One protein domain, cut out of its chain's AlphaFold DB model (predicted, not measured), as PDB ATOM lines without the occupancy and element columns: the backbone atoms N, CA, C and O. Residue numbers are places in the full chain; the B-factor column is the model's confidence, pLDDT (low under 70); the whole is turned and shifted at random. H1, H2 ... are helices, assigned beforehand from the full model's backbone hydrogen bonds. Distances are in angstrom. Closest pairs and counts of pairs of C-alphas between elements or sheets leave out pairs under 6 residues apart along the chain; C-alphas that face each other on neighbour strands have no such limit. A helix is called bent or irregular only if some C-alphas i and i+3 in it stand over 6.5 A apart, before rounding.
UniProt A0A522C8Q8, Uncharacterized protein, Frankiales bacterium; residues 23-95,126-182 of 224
ATOM      1  N   PRO A  23     154.863 142.945 159.366       87.56
ATOM      2  CA  PRO A  23     155.352 142.975 157.986       87.56
ATOM      3  C   PRO A  23     154.731 144.082 157.124       87.56
ATOM      4  O   PRO A  23     155.398 144.622 156.241       87.56
ATOM      5  N   GLY A  24     153.462 144.431 157.376       87.12
ATOM      6  CA  GLY A  24     152.790 145.531 156.688       87.12
ATOM      7  C   GLY A  24     153.387 146.895 157.039       87.12
ATOM      8  O   GLY A  24     153.664 147.685 156.138       87.12
ATOM      9  N   ALA A  25     153.637 147.146 158.327       89.50
ATOM     10  CA  ALA A  25     154.260 148.380 158.804       89.50
ATOM     11  C   ALA A  25     155.702 148.511 158.291       89.50
ATOM     12  O   ALA A  25     156.065 149.553 157.745       89.50
ATOM     13  N   ALA A  26     156.491 147.435 158.384       89.62
ATOM     14  CA  ALA A  26     157.860 147.388 157.878       89.62
ATOM     15  C   ALA A  26     157.926 147.725 156.380       89.62
ATOM     16  O   ALA A  26     158.700 148.589 155.965       89.62
ATOM     17  N   ALA A  27     157.072 147.092 155.568       88.38
ATOM     18  CA  ALA A  27     157.025 147.331 154.130       88.38
ATOM     19  C   ALA A  27     156.621 148.774 153.789       88.38
ATOM     20  O   ALA A  27     157.248 149.393 152.931       88.38
ATOM     21  N   ALA A  28     155.616 149.328 154.475       90.25
ATOM     22  CA  ALA A  28     155.169 150.697 154.229       90.25
ATOM     23  C   ALA A  28     156.232 151.738 154.623       90.25
ATOM     24  O   ALA A  28     156.470 152.684 153.869       90.25
ATOM     25  N   LEU A  29     156.920 151.549 155.755       90.94
ATOM     26  CA  LEU A  29     158.035 152.412 156.170       90.94
ATOM     27  C   LEU A  29     159.200 152.323 155.187       90.94
ATOM     28  O   LEU A  29     159.730 153.350 154.761       90.94
ATOM     29  N   GLN A  30     159.557 151.111 154.769       88.19
ATOM     30  CA  GLN A  30     160.588 150.898 153.762       88.19
ATOM     31  C   GLN A  30     160.227 151.586 152.434       88.19
ATOM     32  O   GLN A  30     161.068 152.257 151.840       88.19
ATOM     33  N   GLU A  31     158.986 151.474 151.966       87.44
ATOM     34  CA  GLU A  31     158.554 152.124 150.727       87.44
ATOM     35  C   GLU A  31     158.570 153.656 150.842       87.44
ATOM     36  O   GLU A  31     159.056 154.342 149.944       87.44
ATOM     37  N   ALA A  32     158.094 154.212 151.957       87.06
ATOM     38  CA  ALA A  32     157.983 155.658 152.124       87.06
ATOM     39  C   ALA A  32     159.321 156.357 152.437       87.06
ATOM     40  O   ALA A  32     159.518 157.524 152.065       87.06
ATOM     41  N   LEU A  33     160.237 155.669 153.127       86.50
ATOM     42  CA  LEU A  33     161.484 156.247 153.643       86.50
ATOM     43  C   LEU A  33     162.731 155.763 152.891       86.50
ATOM     44  O   LEU A  33     163.694 156.524 152.772       86.50
ATOM     45  N   LEU A  34     162.699 154.544 152.340       84.06
ATOM     46  CA  LEU A  34     163.842 153.867 151.710       84.06
ATOM     47  C   LEU A  34     163.652 153.622 150.204       84.06
ATOM     48  O   LEU A  34     164.370 152.815 149.617       84.06
ATOM     49  N   ALA A  35     162.721 154.315 149.534       79.25
ATOM     50  CA  ALA A  35     162.520 154.150 148.093       79.25
ATOM     51  C   ALA A  35     163.820 154.410 147.293       79.25
ATOM     52  O   ALA A  35     164.419 155.493 147.405       79.25
ATOM     53  N   PRO A  36     164.260 153.469 146.435       66.94
ATOM     54  CA  PRO A  36     165.430 153.668 145.592       66.94
ATOM     55  C   PRO A  36     165.072 154.621 144.447       66.94
ATOM     56  O   PRO A  36     164.400 154.255 143.482       66.94
ATOM     57  N   THR A  37     165.529 155.868 144.535       68.81
ATOM     58  CA  THR A  37     165.346 156.871 143.480       68.81
ATOM     59  C   THR A  37     166.699 157.405 143.026       68.81
ATOM     60  O   THR A  37     167.615 157.574 143.822       68.81
ATOM     61  N   ALA A  38     166.844 157.680 141.724       61.91
ATOM     62  CA  ALA A  38     168.105 158.178 141.155       61.91
ATOM     63  C   ALA A  38     168.523 159.556 141.713       61.91
ATOM     64  O   ALA A  38     169.678 159.959 141.590       61.91
ATOM     65  N   THR A  39     167.580 160.279 142.319       70.50
ATOM     66  CA  THR A  39     167.782 161.549 143.017       70.50
ATOM     67  C   THR A  39     166.968 161.525 144.304       70.50
ATOM     68  O   THR A  39     165.742 161.607 144.243       70.50
ATOM     69  N   VAL A  40     167.648 161.427 145.446       74.94
ATOM     70  CA  VAL A  40     167.012 161.459 146.768       74.94
ATOM     71  C   VAL A  40     166.993 162.897 147.277       74.94
ATOM     72  O   VAL A  40     168.040 163.532 147.401       74.94
ATOM     73  N   ASP A  41     165.800 163.404 147.575       85.38
ATOM     74  CA  ASP A  41     165.626 164.639 148.336       85.38
ATOM     75  C   ASP A  41     165.840 164.348 149.827       85.38
ATOM     76  O   ASP A  41     164.921 163.918 150.521       85.38
ATOM     77  N   LEU A  42     167.076 164.538 150.301       84.44
ATOM     78  CA  LEU A  42     167.451 164.254 151.690       84.44
ATOM     79  C   LEU A  42     166.649 165.099 152.686       84.44
ATOM     80  O   LEU A  42     166.282 164.592 153.739       84.44
ATOM     81  N   GLY A  43     166.347 166.358 152.345       85.62
ATOM     82  CA  GLY A  43     165.556 167.243 153.202       85.62
ATOM     83  C   GLY A  43     164.143 166.705 153.389       85.62
ATOM     84  O   GLY A  43     163.720 166.480 154.515       85.62
ATOM     85  N   GLY A  44     163.464 166.380 152.286       86.75
ATOM     86  CA  GLY A  44     162.137 165.773 152.347       86.75
ATOM     87  C   GLY A  44     162.122 164.381 152.991       86.75
ATOM     88  O   GLY A  44     161.122 164.005 153.595       86.75
ATOM     89  N   VAL A  45     163.197 163.587 152.875       88.06
ATOM     90  CA  VAL A  45     163.317 162.307 153.604       88.06
ATOM     91  C   VAL A  45     163.388 162.549 155.109       88.06
ATOM     92  O   VAL A  45     162.650 161.897 155.840       88.06
ATOM     93  N   LEU A  46     164.220 163.489 155.566       90.19
ATOM     94  CA  LEU A  46     164.332 163.829 156.987       90.19
ATOM     95  C   LEU A  46     163.010 164.373 157.539       90.19
ATOM     96  O   LEU A  46     162.560 163.896 158.572       90.19
ATOM     97  N   GLU A  47     162.335 165.269 156.810       91.12
ATOM     98  CA  GLU A  47     161.008 165.781 157.192       91.12
ATOM     99  C   GLU A  47     159.974 164.655 157.340       91.12
ATOM    100  O   GLU A  47     159.178 164.663 158.277       91.12
ATOM    101  N   ARG A  48     159.998 163.650 156.452       91.75
ATOM    102  CA  ARG A  48     159.134 162.468 156.588       91.75
ATOM    103  C   ARG A  48     159.516 161.604 157.783       91.75
ATOM    104  O   ARG A  48     158.619 161.105 158.451       91.75
ATOM    105  N   CYS A  49     160.806 161.419 158.054       92.38
ATOM    106  CA  CYS A  49     161.246 160.662 159.227       92.38
ATOM    107  C   CYS A  49     160.792 161.354 160.518       92.38
ATOM    108  O   CYS A  49     160.201 160.708 161.375       92.38
ATOM    109  N   ASP A  50     160.983 162.670 160.621       92.31
ATOM    110  CA  ASP A  50     160.513 163.450 161.765       92.31
ATOM    111  C   ASP A  50     158.992 163.367 161.926       92.31
ATOM    112  O   ASP A  50     158.512 163.136 163.032       92.31
ATOM    113  N   ALA A  51     158.233 163.456 160.830       92.94
ATOM    114  CA  ALA A  51     156.781 163.325 160.874       92.94
ATOM    115  C   ALA A  51     156.314 161.923 161.308       92.94
ATOM    116  O   ALA A  51     155.388 161.810 162.108       92.94
ATOM    117  N   VAL A  52     156.940 160.840 160.825       93.69
ATOM    118  CA  VAL A  52     156.607 159.483 161.302       93.69
ATOM    119  C   VAL A  52     156.971 159.328 162.777       93.69
ATOM    120  O   VAL A  52     156.170 158.792 163.538       93.69
ATOM    121  N   ARG A  53     158.145 159.812 163.193       93.62
ATOM    122  CA  ARG A  53     158.588 159.762 164.590       93.62
ATOM    123  C   ARG A  53     157.605 160.486 165.502       93.62
ATOM    124  O   ARG A  53     157.148 159.900 166.471       93.62
ATOM    125  N   GLU A  54     157.218 161.708 165.153       93.25
ATOM    126  CA  GLU A  54     156.240 162.487 165.912       93.25
ATOM    127  C   GLU A  54     154.865 161.803 165.958       93.25
ATOM    128  O   GLU A  54     154.216 161.780 167.002       93.25
ATOM    129  N   LEU A  55     154.415 161.205 164.849       92.94
ATOM    130  CA  LEU A  55     153.164 160.444 164.810       92.94
ATOM    131  C   LEU A  55     153.201 159.247 165.775       92.94
ATOM    132  O   LEU A  55     152.249 159.024 166.521       92.94
ATOM    133  N   VAL A  56     154.308 158.505 165.781       92.00
ATOM    134  CA  VAL A  56     154.513 157.349 166.661       92.00
ATOM    135  C   VAL A  56     154.648 157.774 168.126       92.00
ATOM    136  O   VAL A  56     154.011 157.163 168.979       92.00
ATOM    137  N   GLU A  57     155.402 158.836 168.428       90.62
ATOM    138  CA  GLU A  57     155.511 159.421 169.777       90.62
ATOM    139  C   GLU A  57     154.122 159.807 170.314       90.62
ATOM    140  O   GLU A  57     153.761 159.437 171.430       90.62
ATOM    141  N   ARG A  58     153.277 160.438 169.486       90.31
ATOM    142  CA  ARG A  58     151.888 160.761 169.861       90.31
ATOM    143  C   ARG A  58     151.054 159.518 170.158       90.31
ATOM    144  O   ARG A  58     150.223 159.544 171.063       90.31
ATOM    145  N   TRP A  59     151.245 158.433 169.413       91.62
ATOM    146  CA  TRP A  59     150.559 157.171 169.689       91.62
ATOM    147  C   TRP A  59     151.056 156.492 170.964       91.62
ATOM    148  O   TRP A  59     150.247 155.887 171.664       91.62
ATOM    149  N   GLN A  60     152.342 156.616 171.297       85.38
ATOM    150  CA  GLN A  60     152.878 156.157 172.581       85.38
ATOM    151  C   GLN A  60     152.275 156.964 173.739       85.38
ATOM    152  O   GLN A  60     151.776 156.378 174.697       85.38
ATOM    153  N   ASP A  61     152.228 158.293 173.627       84.94
ATOM    154  CA  ASP A  61     151.598 159.156 174.633       84.94
ATOM    155  C   ASP A  61     150.111 158.823 174.816       84.94
ATOM    156  O   ASP A  61     149.630 158.687 175.944       84.94
ATOM    157  N   ALA A  62     149.380 158.639 173.711       82.56
ATOM    158  CA  ALA A  62     147.974 158.248 173.737       82.56
ATOM    159  C   ALA A  62     147.773 156.854 174.347       82.56
ATOM    160  O   ALA A  62     146.842 156.659 175.125       82.56
ATOM    161  N   PHE A  63     148.665 155.902 174.048       81.56
ATOM    162  CA  PHE A  63     148.662 154.580 174.665       81.56
ATOM    163  C   PHE A  63     148.727 154.699 176.188       81.56
ATOM    164  O   PHE A  63     147.814 154.223 176.858       81.56
ATOM    165  N   PHE A  64     149.725 155.407 176.728       76.75
ATOM    166  CA  PHE A  64     149.867 155.591 178.174       76.75
ATOM    167  C   PHE A  64     148.706 156.369 178.800       76.75
ATOM    168  O   PHE A  64     148.288 156.039 179.906       76.75
ATOM    169  N   ALA A  65     148.161 157.371 178.104       79.62
ATOM    170  CA  ALA A  65     146.998 158.124 178.575       79.62
ATOM    171  C   ALA A  65     145.706 157.288 178.618       79.62
ATOM    172  O   ALA A  65     144.796 157.617 179.374       79.62
ATOM    173  N   SER A  66     145.622 156.234 177.800       75.31
ATOM    174  CA  SER A  66     144.458 155.345 177.705       75.31
ATOM    175  C   SER A  66     144.531 154.109 178.605       75.31
ATOM    176  O   SER A  66     143.561 153.353 178.662       75.31
ATOM    177  N   LEU A  67     145.664 153.872 179.281       70.25
ATOM    178  CA  LEU A  67     145.808 152.713 180.156       70.25
ATOM    179  C   LEU A  67     144.830 152.830 181.338       70.25
ATOM    180  O   LEU A  67     144.827 153.858 182.018       70.25
ATOM    181  N   PRO A  68     144.003 151.800 181.592       65.69
ATOM    182  CA  PRO A  68     143.139 151.788 182.760       65.69
ATOM    183  C   PRO A  68     143.986 151.714 184.036       65.69
ATOM    184  O   PRO A  68     145.053 151.099 184.047       65.69
ATOM    185  N   ASP A  69     143.485 152.303 185.125       62.47
ATOM    186  CA  ASP A  69     144.146 152.241 186.438       62.47
ATOM    187  C   ASP A  69     144.292 150.785 186.948       62.47
ATOM    188  O   ASP A  69     145.218 150.494 187.702       62.47
ATOM    189  N   ASP A  70     143.421 149.871 186.485       60.16
ATOM    190  CA  ASP A  70     143.450 148.423 186.730       60.16
ATOM    191  C   ASP A  70     143.391 147.646 185.390       60.16
ATOM    192  O   ASP A  70     142.478 147.851 184.587       60.16
ATOM    193  N   VAL A  71     144.336 146.730 185.136       58.44
ATOM    194  CA  VAL A  71     144.385 145.915 183.899       58.44
ATOM    195  C   VAL A  71     143.370 144.761 183.955       58.44
ATOM    196  O   VAL A  71     143.468 143.885 184.815       58.44
ATOM    197  N   ASP A  72     142.418 144.719 183.012       69.62
ATOM    198  CA  ASP A  72     141.466 143.606 182.850       69.62
ATOM    199  C   ASP A  72     142.065 142.477 181.988       69.62
ATOM    200  O   ASP A  72     142.051 142.505 180.754       69.62
ATOM    201  N   LEU A  73     142.575 141.445 182.664       61.16
ATOM    202  CA  LEU A  73     143.191 140.271 182.035       61.16
ATOM    203  C   LEU A  73     142.204 139.435 181.194       61.16
ATOM    204  O   LEU A  73     142.623 138.748 180.259       61.16
ATOM    205  N   GLU A  74     140.895 139.478 181.476       64.19
ATOM    206  CA  GLU A  74     139.891 138.757 180.676       64.19
ATOM    207  C   GLU A  74     139.643 139.453 179.333       64.19
ATOM    208  O   GLU A  74     139.431 138.802 178.302       64.19
ATOM    209  N   GLU A  75     139.678 140.784 179.326       65.25
ATOM    210  CA  GLU A  75     139.630 141.578 178.104       65.25
ATOM    211  C   GLU A  75     140.899 141.415 177.269       65.25
ATOM    212  O   GLU A  75     140.822 141.207 176.057       65.25
ATOM    213  N   GLU A  76     142.058 141.406 177.911       63.38
ATOM    214  CA  GLU A  76     143.332 141.201 177.237       63.38
ATOM    215  C   GLU A  76     143.438 139.821 176.564       63.38
ATOM    216  O   GLU A  76     143.844 139.723 175.400       63.38
ATOM    217  N   ALA A  77     142.973 138.762 177.235       62.09
ATOM    218  CA  ALA A  77     142.890 137.422 176.652       62.09
ATOM    219  C   ALA A  77     142.035 137.387 175.375       62.09
ATOM    220  O   ALA A  77     142.325 136.639 174.437       62.09
ATOM    221  N   ARG A  78     140.974 138.201 175.332       68.00
ATOM    222  CA  ARG A  78     140.061 138.306 174.189       68.00
ATOM    223  C   ARG A  78     140.761 138.922 172.978       68.00
ATOM    224  O   ARG A  78     140.667 138.366 171.885       68.00
ATOM    225  N   TRP A  79     141.493 140.018 173.183       64.31
ATOM    226  CA  TRP A  79     142.256 140.698 172.132       64.31
ATOM    227  C   TRP A  79     143.428 139.855 171.622       64.31
ATOM    228  O   TRP A  79     143.644 139.780 170.413       64.31
ATOM    229  N   ALA A  80     144.145 139.164 172.516       62.31
ATOM    230  CA  ALA A  80     145.193 138.221 172.127       62.31
ATOM    231  C   ALA A  80     144.633 137.122 171.207       62.31
ATOM    232  O   ALA A  80     145.169 136.888 170.122       62.31
ATOM    233  N   ALA A  81     143.496 136.525 171.584       67.00
ATOM    234  CA  ALA A  81     142.841 135.493 170.783       67.00
ATOM    235  C   ALA A  81     142.379 136.007 169.406       67.00
ATOM    236  O   ALA A  81     142.466 135.276 168.418       67.00
ATOM    237  N   GLU A  82     141.916 137.258 169.318       67.31
ATOM    238  CA  GLU A  82     141.526 137.896 168.054       67.31
ATOM    239  C   GLU A  82     142.733 138.182 167.141       67.31
ATOM    240  O   GLU A  82     142.631 138.045 165.921       67.31
ATOM    241  N   ALA A  83     143.903 138.452 167.727       62.34
ATOM    242  CA  ALA A  83     145.185 138.550 167.030       62.34
ATOM    243  C   ALA A  83     145.825 137.182 166.698       62.34
ATOM    244  O   ALA A  83     146.900 137.130 166.100       62.34
ATOM    245  N   GLY A  84     145.180 136.065 167.057       68.56
ATOM    246  CA  GLY A  84     145.698 134.712 166.828       68.56
ATOM    247  C   GLY A  84     146.817 134.289 167.785       68.56
ATOM    248  O   GLY A  84     147.528 133.331 167.487       68.56
ATOM    249  N   LEU A  85     146.962 134.984 168.913       63.84
ATOM    250  CA  LEU A  85     147.921 134.711 169.982       63.84
ATOM    251  C   LEU A  85     147.187 134.141 171.206       63.84
ATOM    252  O   LEU A  85     146.006 134.423 171.419       63.84
ATOM    253  N   SER A  86     147.861 133.344 172.035       66.88
ATOM    254  CA  SER A  86     147.324 132.978 173.352       66.88
ATOM    255  C   SER A  86     147.910 133.864 174.447       66.88
ATOM    256  O   SER A  86     149.092 134.192 174.413       66.88
ATOM    257  N   LEU A  87     147.094 134.246 175.436       58.47
ATOM    258  CA  LEU A  87     147.571 135.042 176.572       58.47
ATOM    259  C   LEU A  87     148.678 134.309 177.347       58.47
ATOM    260  O   LEU A  87     149.632 134.951 177.755       58.47
ATOM    261  N   GLU A  88     148.606 132.977 177.455       61.16
ATOM    262  CA  GLU A  88     149.652 132.144 178.073       61.16
ATOM    263  C   GLU A  88     150.996 132.223 177.324       61.16
ATOM    264  O   GLU A  88     152.041 132.254 177.961       61.16
ATOM    265  N   GLU A  89     151.003 132.292 175.987       60.09
ATOM    266  CA  GLU A  89     152.241 132.512 175.214       60.09
ATOM    267  C   GLU A  89     152.803 133.921 175.425       60.09
ATOM    268  O   GLU A  89     154.019 134.102 175.387       60.09
ATOM    269  N   VAL A  90     151.934 134.909 175.658       56.88
ATOM    270  CA  VAL A  90     152.353 136.276 175.976       56.88
ATOM    271  C   VAL A  90     152.879 136.360 177.415       56.88
ATOM    272  O   VAL A  90     153.915 136.971 177.630       56.88
ATOM    273  N   GLU A  91     152.224 135.725 178.393       58.69
ATOM    274  CA  GLU A  91     152.655 135.676 179.806       58.69
ATOM    275  C   GLU A  91     153.956 134.903 179.993       58.69
ATOM    276  O   GLU A  91     154.841 135.378 180.699       58.69
ATOM    277  N   ALA A  92     154.137 133.784 179.292       59.97
ATOM    278  CA  ALA A  92     155.378 133.013 179.340       59.97
ATOM    279  C   ALA A  92     156.610 133.819 178.878       59.97
ATOM    280  O   ALA A  92     157.729 133.484 179.256       59.97
ATOM    281  N   GLY A  93     156.421 134.883 178.087       55.94
ATOM    282  CA  GLY A  93     157.491 135.812 177.713       55.94
ATOM    283  C   GLY A  93     157.912 136.778 178.830       55.94
ATOM    284  O   GLY A  93     159.026 137.290 178.779       55.94
ATOM    285  N   TYR A  94     157.052 137.003 179.832       51.62
ATOM    286  CA  TYR A  94     157.298 137.903 180.967       51.62
ATOM    287  C   TYR A  94     157.588 137.144 182.279       51.62
ATOM    288  O   TYR A  94     158.357 137.635 183.097       51.62
ATOM    289  N   GLU A  95     157.053 135.930 182.466       45.94
ATOM    290  CA  GLU A  95     157.283 135.110 183.674       45.94
ATOM    291  C   GLU A  95     158.729 134.593 183.818       45.94
ATOM    292  O   GLU A  95     159.140 134.227 184.918       45.94
ATOM    293  N   ASP A 126     138.819 159.788 166.755       45.81
ATOM    294  CA  ASP A 126     138.735 161.183 167.200       45.81
ATOM    295  C   ASP A 126     139.072 161.363 168.699       45.81
ATOM    296  O   ASP A 126     139.437 162.462 169.109       45.81
ATOM    297  N   VAL A 127     139.021 160.307 169.528       48.25
ATOM    298  CA  VAL A 127     139.402 160.352 170.962       48.25
ATOM    299  C   VAL A 127     140.900 160.088 171.163       48.25
ATOM    300  O   VAL A 127     141.510 160.653 172.069       48.25
ATOM    301  N   LEU A 128     141.536 159.337 170.256       48.66
ATOM    302  CA  LEU A 128     143.003 159.300 170.130       48.66
ATOM    303  C   LEU A 128     143.567 160.602 169.522       48.66
ATOM    304  O   LEU A 128     144.765 160.873 169.602       48.66
ATOM    305  N   GLY A 129     142.697 161.422 168.926       45.31
ATOM    306  CA  GLY A 129     142.969 162.767 168.438       45.31
ATOM    307  C   GLY A 129     142.733 163.822 169.514       45.31
ATOM    308  O   GLY A 129     141.765 164.579 169.455       45.31
ATOM    309  N   VAL A 130     143.648 163.934 170.480       43.00
ATOM    310  CA  VAL A 130     143.735 165.144 171.312       43.00
ATOM    311  C   VAL A 130     143.807 166.340 170.354       43.00
ATOM    312  O   VAL A 130     144.647 166.363 169.462       43.00
ATOM    313  N   GLY A 131     142.861 167.276 170.462       43.16
ATOM    314  CA  GLY A 131     142.678 168.355 169.492       43.16
ATOM    315  C   GLY A 131     143.921 169.230 169.345       43.16
ATOM    316  O   GLY A 131     144.149 170.127 170.156       43.16
ATOM    317  N   TYR A 132     144.694 168.985 168.294       47.97
ATOM    318  CA  TYR A 132     145.800 169.830 167.872       47.97
ATOM    319  C   TYR A 132     145.369 170.640 166.656       47.97
ATOM    320  O   TYR A 132     144.560 170.178 165.848       47.97
ATOM    321  N   ASP A 133     145.866 171.876 166.565       54.31
ATOM    322  CA  ASP A 133     145.640 172.698 165.384       54.31
ATOM    323  C   ASP A 133     146.087 171.901 164.167       54.31
ATOM    324  O   ASP A 133     147.165 171.310 164.148       54.31
ATOM    325  N   ASP A 134     145.230 171.904 163.154       59.78
ATOM    326  CA  ASP A 134     145.419 171.200 161.897       59.78
ATOM    327  C   ASP A 134     146.874 171.450 161.399       59.78
ATOM    328  O   ASP A 134     147.561 170.522 160.990       59.78
ATOM    329  N   GLU A 135     147.387 172.688 161.537       61.16
ATOM    330  CA  GLU A 135     148.772 173.138 161.247       61.16
ATOM    331  C   GLU A 135     149.911 172.251 161.771       61.16
ATOM    332  O   GLU A 135     150.887 172.099 161.035       61.16
ATOM    333  N   ASP A 136     149.746 171.593 162.917       72.00
ATOM    334  CA  ASP A 136     150.765 170.756 163.556       72.00
ATOM    335  C   ASP A 136     150.501 169.242 163.385       72.00
ATOM    336  O   ASP A 136     151.077 168.430 164.105       72.00
ATOM    337  N   ASP A 137     149.616 168.805 162.478       82.69
ATOM    338  CA  ASP A 137     149.413 167.367 162.225       82.69
ATOM    339  C   ASP A 137     150.559 166.776 161.363       82.69
ATOM    340  O   ASP A 137     150.655 167.106 160.169       82.69
ATOM    341  N   PRO A 138     151.402 165.859 161.901       86.12
ATOM    342  CA  PRO A 138     152.498 165.242 161.155       86.12
ATOM    343  C   PRO A 138     152.012 164.457 159.932       86.12
ATOM    344  O   PRO A 138     152.746 164.336 158.948       86.12
ATOM    345  N   ARG A 139     150.753 163.990 159.916       88.06
ATOM    346  CA  ARG A 139     150.164 163.252 158.783       88.06
ATOM    347  C   ARG A 139     150.211 164.029 157.469       88.06
ATOM    348  O   ARG A 139     150.202 163.428 156.401       88.06
ATOM    349  N   ARG A 140     150.303 165.359 157.516       87.25
ATOM    350  CA  ARG A 140     150.351 166.231 156.328       87.25
ATOM    351  C   ARG A 140     151.607 166.076 155.491       87.25
ATOM    352  O   ARG A 140     151.584 166.366 154.295       87.25
ATOM    353  N   LEU A 141     152.697 165.668 156.127       86.94
ATOM    354  CA  LEU A 141     153.977 165.422 155.472       86.94
ATOM    355  C   LEU A 141     154.095 163.970 154.992       86.94
ATOM    356  O   LEU A 141     155.048 163.626 154.290       86.94
ATOM    357  N   LEU A 142     153.124 163.121 155.341       89.56
ATOM    358  CA  LEU A 142     153.153 161.688 155.100       89.56
ATOM    359  C   LEU A 142     152.186 161.281 153.979       89.56
ATOM    360  O   LEU A 142     151.114 161.868 153.825       89.56
ATOM    361  N   PRO A 143     152.527 160.252 153.186       90.38
ATOM    362  CA  PRO A 143     151.564 159.630 152.288       90.38
ATOM    363  C   PRO A 143     150.378 159.045 153.072       90.38
ATOM    364  O   PRO A 143     150.575 158.340 154.057       90.38
ATOM    365  N   GLU A 144     149.150 159.265 152.597       88.75
ATOM    366  CA  GLU A 144     147.923 158.744 153.232       88.75
ATOM    367  C   GLU A 144     147.948 157.213 153.387       88.75
ATOM    368  O   GLU A 144     147.520 156.669 154.406       88.75
ATOM    369  N   GLU A 145     148.513 156.515 152.400       90.19
ATOM    370  CA  GLU A 145     148.672 155.059 152.428       90.19
ATOM    371  C   GLU A 145     149.615 154.599 153.548       90.19
ATOM    372  O   GLU A 145     149.302 153.631 154.237       90.19
ATOM    373  N   LEU A 146     150.713 155.326 153.792       91.31
ATOM    374  CA  LEU A 146     151.622 155.037 154.904       91.31
ATOM    375  C   LEU A 146     150.877 155.144 156.236       91.31
ATOM    376  O   LEU A 146     150.910 154.207 157.026       91.31
ATOM    377  N   VAL A 147     150.186 156.265 156.463       91.94
ATOM    378  CA  VAL A 147     149.448 156.509 157.713       91.94
ATOM    379  C   VAL A 147     148.404 155.418 157.938       91.94
ATOM    380  O   VAL A 147     148.376 154.810 159.002       91.94
ATOM    381  N   THR A 148     147.620 155.095 156.908       90.75
ATOM    382  CA  THR A 148     146.574 154.064 156.980       90.75
ATOM    383  C   THR A 148     147.146 152.689 157.331       90.75
ATOM    384  O   THR A 148     146.560 151.949 158.125       90.75
ATOM    385  N   VAL A 149     148.281 152.310 156.730       92.31
ATOM    386  CA  VAL A 149     148.925 151.026 157.033       92.31
ATOM    387  C   VAL A 149     149.472 151.025 158.456       92.31
ATOM    388  O   VAL A 149     149.245 150.056 159.169       92.31
ATOM    389  N   LEU A 150     150.134 152.095 158.897       91.62
ATOM    390  CA  LEU A 150     150.670 152.181 160.255       91.62
ATOM    391  C   LEU A 150     149.569 152.148 161.318       91.62
ATOM    392  O   LEU A 150     149.690 151.401 162.282       91.62
ATOM    393  N   GLU A 151     148.470 152.878 161.120       91.12
ATOM    394  CA  GLU A 151     147.322 152.846 162.034       91.12
ATOM    395  C   GLU A 151     146.744 151.428 162.136       91.12
ATOM    396  O   GLU A 151     146.540 150.915 163.235       91.12
ATOM    397  N   ARG A 152     146.557 150.747 161.000       89.56
ATOM    398  CA  ARG A 152     146.057 149.367 160.981       89.56
ATOM    399  C   ARG A 152     147.017 148.385 161.649       89.56
ATOM    400  O   ARG A 152     146.574 147.505 162.376       89.56
ATOM    401  N   GLU A 153     148.303 148.471 161.338       89.12
ATOM    402  CA  GLU A 153     149.283 147.452 161.721       89.12
ATOM    403  C   GLU A 153     149.836 147.660 163.130       89.12
ATOM    404  O   GLU A 153     150.226 146.682 163.754       89.12
ATOM    405  N   LEU A 154     149.878 148.899 163.634       88.12
ATOM    406  CA  LEU A 154     150.424 149.213 164.955       88.12
ATOM    407  C   LEU A 154     149.319 149.420 165.992       88.12
ATOM    408  O   LEU A 154     149.387 148.839 167.069       88.12
ATOM    409  N   LEU A 155     148.271 150.195 165.693       87.31
ATOM    410  CA  LEU A 155     147.264 150.547 166.709       87.31
ATOM    411  C   LEU A 155     146.257 149.431 166.984       87.31
ATOM    412  O   LEU A 155     145.656 149.407 168.054       87.31
ATOM    413  N   LEU A 156     146.088 148.490 166.053       85.25
ATOM    414  CA  LEU A 156     145.212 147.330 166.247       85.25
ATOM    415  C   LEU A 156     145.915 146.157 166.946       85.25
ATOM    416  O   LEU A 156     145.298 145.116 167.159       85.25
ATOM    417  N   LEU A 157     147.191 146.308 167.316       77.00
ATOM    418  CA  LEU A 157     147.912 145.290 168.077       77.00
ATOM    419  C   LEU A 157     147.372 145.167 169.511       77.00
ATOM    420  O   LEU A 157     146.938 146.176 170.086       77.00
ATOM    421  N   PRO A 158     147.444 143.972 170.127       76.44
ATOM    422  CA  PRO A 158     147.193 143.802 171.556       76.44
ATOM    423  C   PRO A 158     148.089 144.712 172.407       76.44
ATOM    424  O   PRO A 158     149.245 144.939 172.056       76.44
ATOM    425  N   VAL A 159     147.570 145.197 173.540       72.25
ATOM    426  CA  VAL A 159     148.224 146.195 174.416       72.25
ATOM    427  C   VAL A 159     149.680 145.841 174.739       72.25
ATOM    428  O   VAL A 159     150.552 146.683 174.537       72.25
ATOM    429  N   ARG A 160     149.957 144.593 175.150       71.38
ATOM    430  CA  ARG A 160     151.311 144.126 175.513       71.38
ATOM    431  C   ARG A 160     152.351 144.283 174.404       71.38
ATOM    432  O   ARG A 160     153.450 144.743 174.669       71.38
ATOM    433  N   VAL A 161     151.995 143.969 173.160       77.81
ATOM    434  CA  VAL A 161     152.935 144.031 172.020       77.81
ATOM    435  C   VAL A 161     152.862 145.357 171.261       77.81
ATOM    436  O   VAL A 161     153.763 145.695 170.495       77.81
ATOM    437  N   ARG A 162     151.795 146.136 171.470       83.62
ATOM    438  CA  ARG A 162     151.590 147.430 170.814       83.62
ATOM    439  C   ARG A 162     152.691 148.419 171.171       83.62
ATOM    440  O   ARG A 162     153.233 149.055 170.273       83.62
ATOM    441  N   LEU A 163     153.017 148.558 172.457       84.31
ATOM    442  CA  LEU A 163     154.048 149.501 172.896       84.31
ATOM    443  C   LEU A 163     155.418 149.130 172.320       84.31
ATOM    444  O   LEU A 163     156.110 150.002 171.808       84.31
ATOM    445  N   GLU A 164     155.779 147.848 172.346       85.81
ATOM    446  CA  GLU A 164     157.042 147.356 171.782       85.81
ATOM    447  C   GLU A 164     157.148 147.671 170.285       85.81
ATOM    448  O   GLU A 164     158.155 148.218 169.841       85.81
ATOM    449  N   ALA A 165     156.078 147.431 169.518       85.81
ATOM    450  CA  ALA A 165     156.038 147.753 168.094       85.81
ATOM    451  C   ALA A 165     156.093 149.269 167.824       85.81
ATOM    452  O   ALA A 165     156.741 149.706 166.871       85.81
ATOM    453  N   LEU A 166     155.443 150.089 168.659       87.69
ATOM    454  CA  LEU A 166     155.527 151.550 168.570       87.69
ATOM    455  C   LEU A 166     156.943 152.052 168.888       87.69
ATOM    456  O   LEU A 166     157.435 152.943 168.200       87.69
ATOM    457  N   VAL A 167     157.612 151.491 169.894       89.44
ATOM    458  CA  VAL A 167     159.005 151.835 170.226       89.44
ATOM    459  C   VAL A 167     159.934 151.424 169.086       89.44
ATOM    460  O   VAL A 167     160.680 152.263 168.588       89.44
ATOM    461  N   ALA A 168     159.813 150.191 168.586       89.56
ATOM    462  CA  ALA A 168     160.605 149.701 167.459       89.56
ATOM    463  C   ALA A 168     160.430 150.570 166.201       89.56
ATOM    464  O   ALA A 168     161.401 150.864 165.504       89.56
ATOM    465  N   ALA A 169     159.208 151.040 165.923       91.00
ATOM    466  CA  ALA A 169     158.942 151.922 164.788       91.00
ATOM    467  C   ALA A 169     159.616 153.290 164.966       91.00
ATOM    468  O   ALA A 169     160.201 153.818 164.018       91.00
ATOM    469  N   GLY A 170     159.558 153.855 166.176       91.31
ATOM    470  CA  GLY A 170     160.222 155.114 166.511       91.31
ATOM    471  C   GLY A 170     161.745 155.019 166.419       91.31
ATOM    472  O   GLY A 170     162.383 155.898 165.829       91.31
ATOM    473  N   ASP A 171     162.321 153.933 166.930       90.12
ATOM    474  CA  ASP A 171     163.761 153.670 166.901       90.12
ATOM    475  C   ASP A 171     164.268 153.489 165.467       90.12
ATOM    476  O   ASP A 171     165.221 154.159 165.068       90.12
ATOM    477  N   LEU A 172     163.581 152.672 164.657       90.38
ATOM    478  CA  LEU A 172     163.909 152.458 163.243       90.38
ATOM    479  C   LEU A 172     163.965 153.781 162.467       90.38
ATOM    480  O   LEU A 172     164.902 154.042 161.710       90.38
ATOM    481  N   VAL A 173     162.943 154.620 162.633       91.69
ATOM    482  CA  VAL A 173     162.837 155.892 161.906       91.69
ATOM    483  C   VAL A 173     163.890 156.889 162.385       91.69
ATOM    484  O   VAL A 173     164.457 157.622 161.570       91.69
ATOM    485  N   SER A 174     164.194 156.892 163.684       89.88
ATOM    486  CA  SER A 174     165.242 157.733 164.268       89.88
ATOM    487  C   SER A 174     166.629 157.325 163.779       89.88
ATOM    488  O   SER A 174     167.405 158.182 163.359       89.88
ATOM    489  N   GLU A 175     166.931 156.023 163.767       88.88
ATOM    490  CA  GLU A 175     168.184 155.497 163.227       88.88
ATOM    491  C   GLU A 175     168.329 155.856 161.745       88.88
ATOM    492  O   GLU A 175     169.382 156.332 161.317       88.88
ATOM    493  N   TRP A 176     167.253 155.718 160.966       88.44
ATOM    494  CA  TRP A 176     167.284 156.095 159.560       88.44
ATOM    495  C   TRP A 176     167.540 157.591 159.348       88.44
ATOM    496  O   TRP A 176     168.380 157.958 158.522       88.44
ATOM    497  N   ALA A 177     166.876 158.463 160.109       89.50
ATOM    498  CA  ALA A 177     167.122 159.903 160.049       89.50
ATOM    499  C   ALA A 177     168.592 160.237 160.362       89.50
ATOM    500  O   ALA A 177     169.223 161.021 159.648       89.50
ATOM    501  N   ASP A 178     169.158 159.583 161.377       87.75
ATOM    502  CA  ASP A 178     170.555 159.722 161.778       87.75
ATOM    503  C   ASP A 178     171.533 159.304 160.671       87.75
ATOM    504  O   ASP A 178     172.538 159.984 160.434       87.75
ATOM    505  N   LEU A 179     171.237 158.205 159.973       87.31
ATOM    506  CA  LEU A 179     172.022 157.724 158.838       87.31
ATOM    507  C   LEU A 179     171.929 158.685 157.643       87.31
ATOM    508  O   LEU A 179     172.939 159.015 157.026       87.31
ATOM    509  N   VAL A 180     170.736 159.184 157.323       86.75
ATOM    510  CA  VAL A 180     170.537 160.140 156.220       86.75
ATOM    511  C   VAL A 180     171.247 161.469 156.489       86.75
ATOM    512  O   VAL A 180     171.797 162.073 155.563       86.75
ATOM    513  N   ALA A 181     171.254 161.925 157.743       86.25
ATOM    514  CA  ALA A 181     171.873 163.182 158.146       86.25
ATOM    515  C   ALA A 181     173.411 163.120 158.194       86.25
ATOM    516  O   ALA A 181     174.069 164.151 158.017       86.25
ATOM    517  N   ASP A 182     173.994 161.937 158.413       85.31
ATOM    518  CA  ASP A 182     175.431 161.757 158.614       85.31
ATOM    519  C   ASP A 182     176.034 160.736 157.638       85.31
ATOM    520  O   ASP A 182     175.917 159.515 157.770       85.31
TER     521      ASP A 182
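Overview. This is residues 23 to 95 and 126 to 182 of the 224 residues of an uncharacterized protein of Frankiales bacterium (UniProt A0A522C8Q8). Two long helices, H2 and H7, lie side by side and run opposite ways, and two shorter helices, H1 and H6, pack together along one side of this pair to complete a loose four-helix bundle. Beyond one end of the bundle, past the end of H2 and the start of H7, H3 and H4 form a small hook, while little H5 packs on H2 and follows a stretch of coil, residues 126 to 137. The printed part has 130 residues with seven named helices, H1 to H7 in chain order, and no named strand; its class is all helix. It is only just compact, close to loose, with a radius of gyration of the C-alphas of 16.5 A, and elongated, spanning 51 by 32 by 24 A.

Arrangement. H2, residues 42 to 66, is the longest helix and the hub. It touches H7, residues 159 to 181, at a shallow tilt of 21 degrees, opposite ways; their closest C-alphas, of Arg 53 and Gly 170, are 5.3 A apart. H7 is irregular, but only just: C-alphas 160 and 163 are 6.6 A apart. H1, residues 23 to 33, only just touches H2, with 3 pairs of C-alphas within 8 A, the closest being Leu 33 and Val 45 at 6.3 A; the two form a hairpin. H6, residues 144 to 155, touches H1, with the C-alphas of Ala 25 and Leu 150 closest at 5.4 A, at a tilt of 36 degrees, only just steep, opposite ways. H6 and H7 form another hairpin at a steep tilt of 42 degrees, where residues 154 to 155 of H6 touch residues 162 to 166 of H7; the C-alphas of Leu 154 and Arg 162 are closest, at 6.2 A. H5, residues 138 to 141, touches H2, with the C-alphas of Ala 51 and Pro 138 closest at 4.7 A. H3, residues 73 to 82, touches H4, residues 87 to 91, with the C-alphas of Ala 77 and Leu 87 closest at 5.3 A; H2 is apart from both. In H1, H2, H3, H4 and H6 every O i to N i+4 pair is within hydrogen-bond range, in H7 17 of 19, and H5 is too short for such a pair.

Along the chain. H2 measures 35.8 A from first to last C-alpha, H7 33.4 A, H6 15.8 A, H1 15.3 A and H3 14.3 A; H4 and H5 are short. H1 begins at C-alpha 23, (155.352, 142.975, 157.986). H2 ends at C-alpha 66, (144.458, 155.345, 177.705), and H7 at C-alpha 181, (171.873, 163.182, 158.146).

Size, cuts and confidence. The C-alphas farthest apart, of Ala 38 and Asp 70, are 52.7 A apart. Residues 96 to 125 are not printed, and C-alphas 95 and 126 are 36.0 A apart across this cut, in the link from H4 to H5. Of the links printed whole, none is long; residues 36 to 41 stand free. The mean pLDDT of the printed part is 78.0, with residues 36 to 38, 68 to 95 and 126 to 135 under 70.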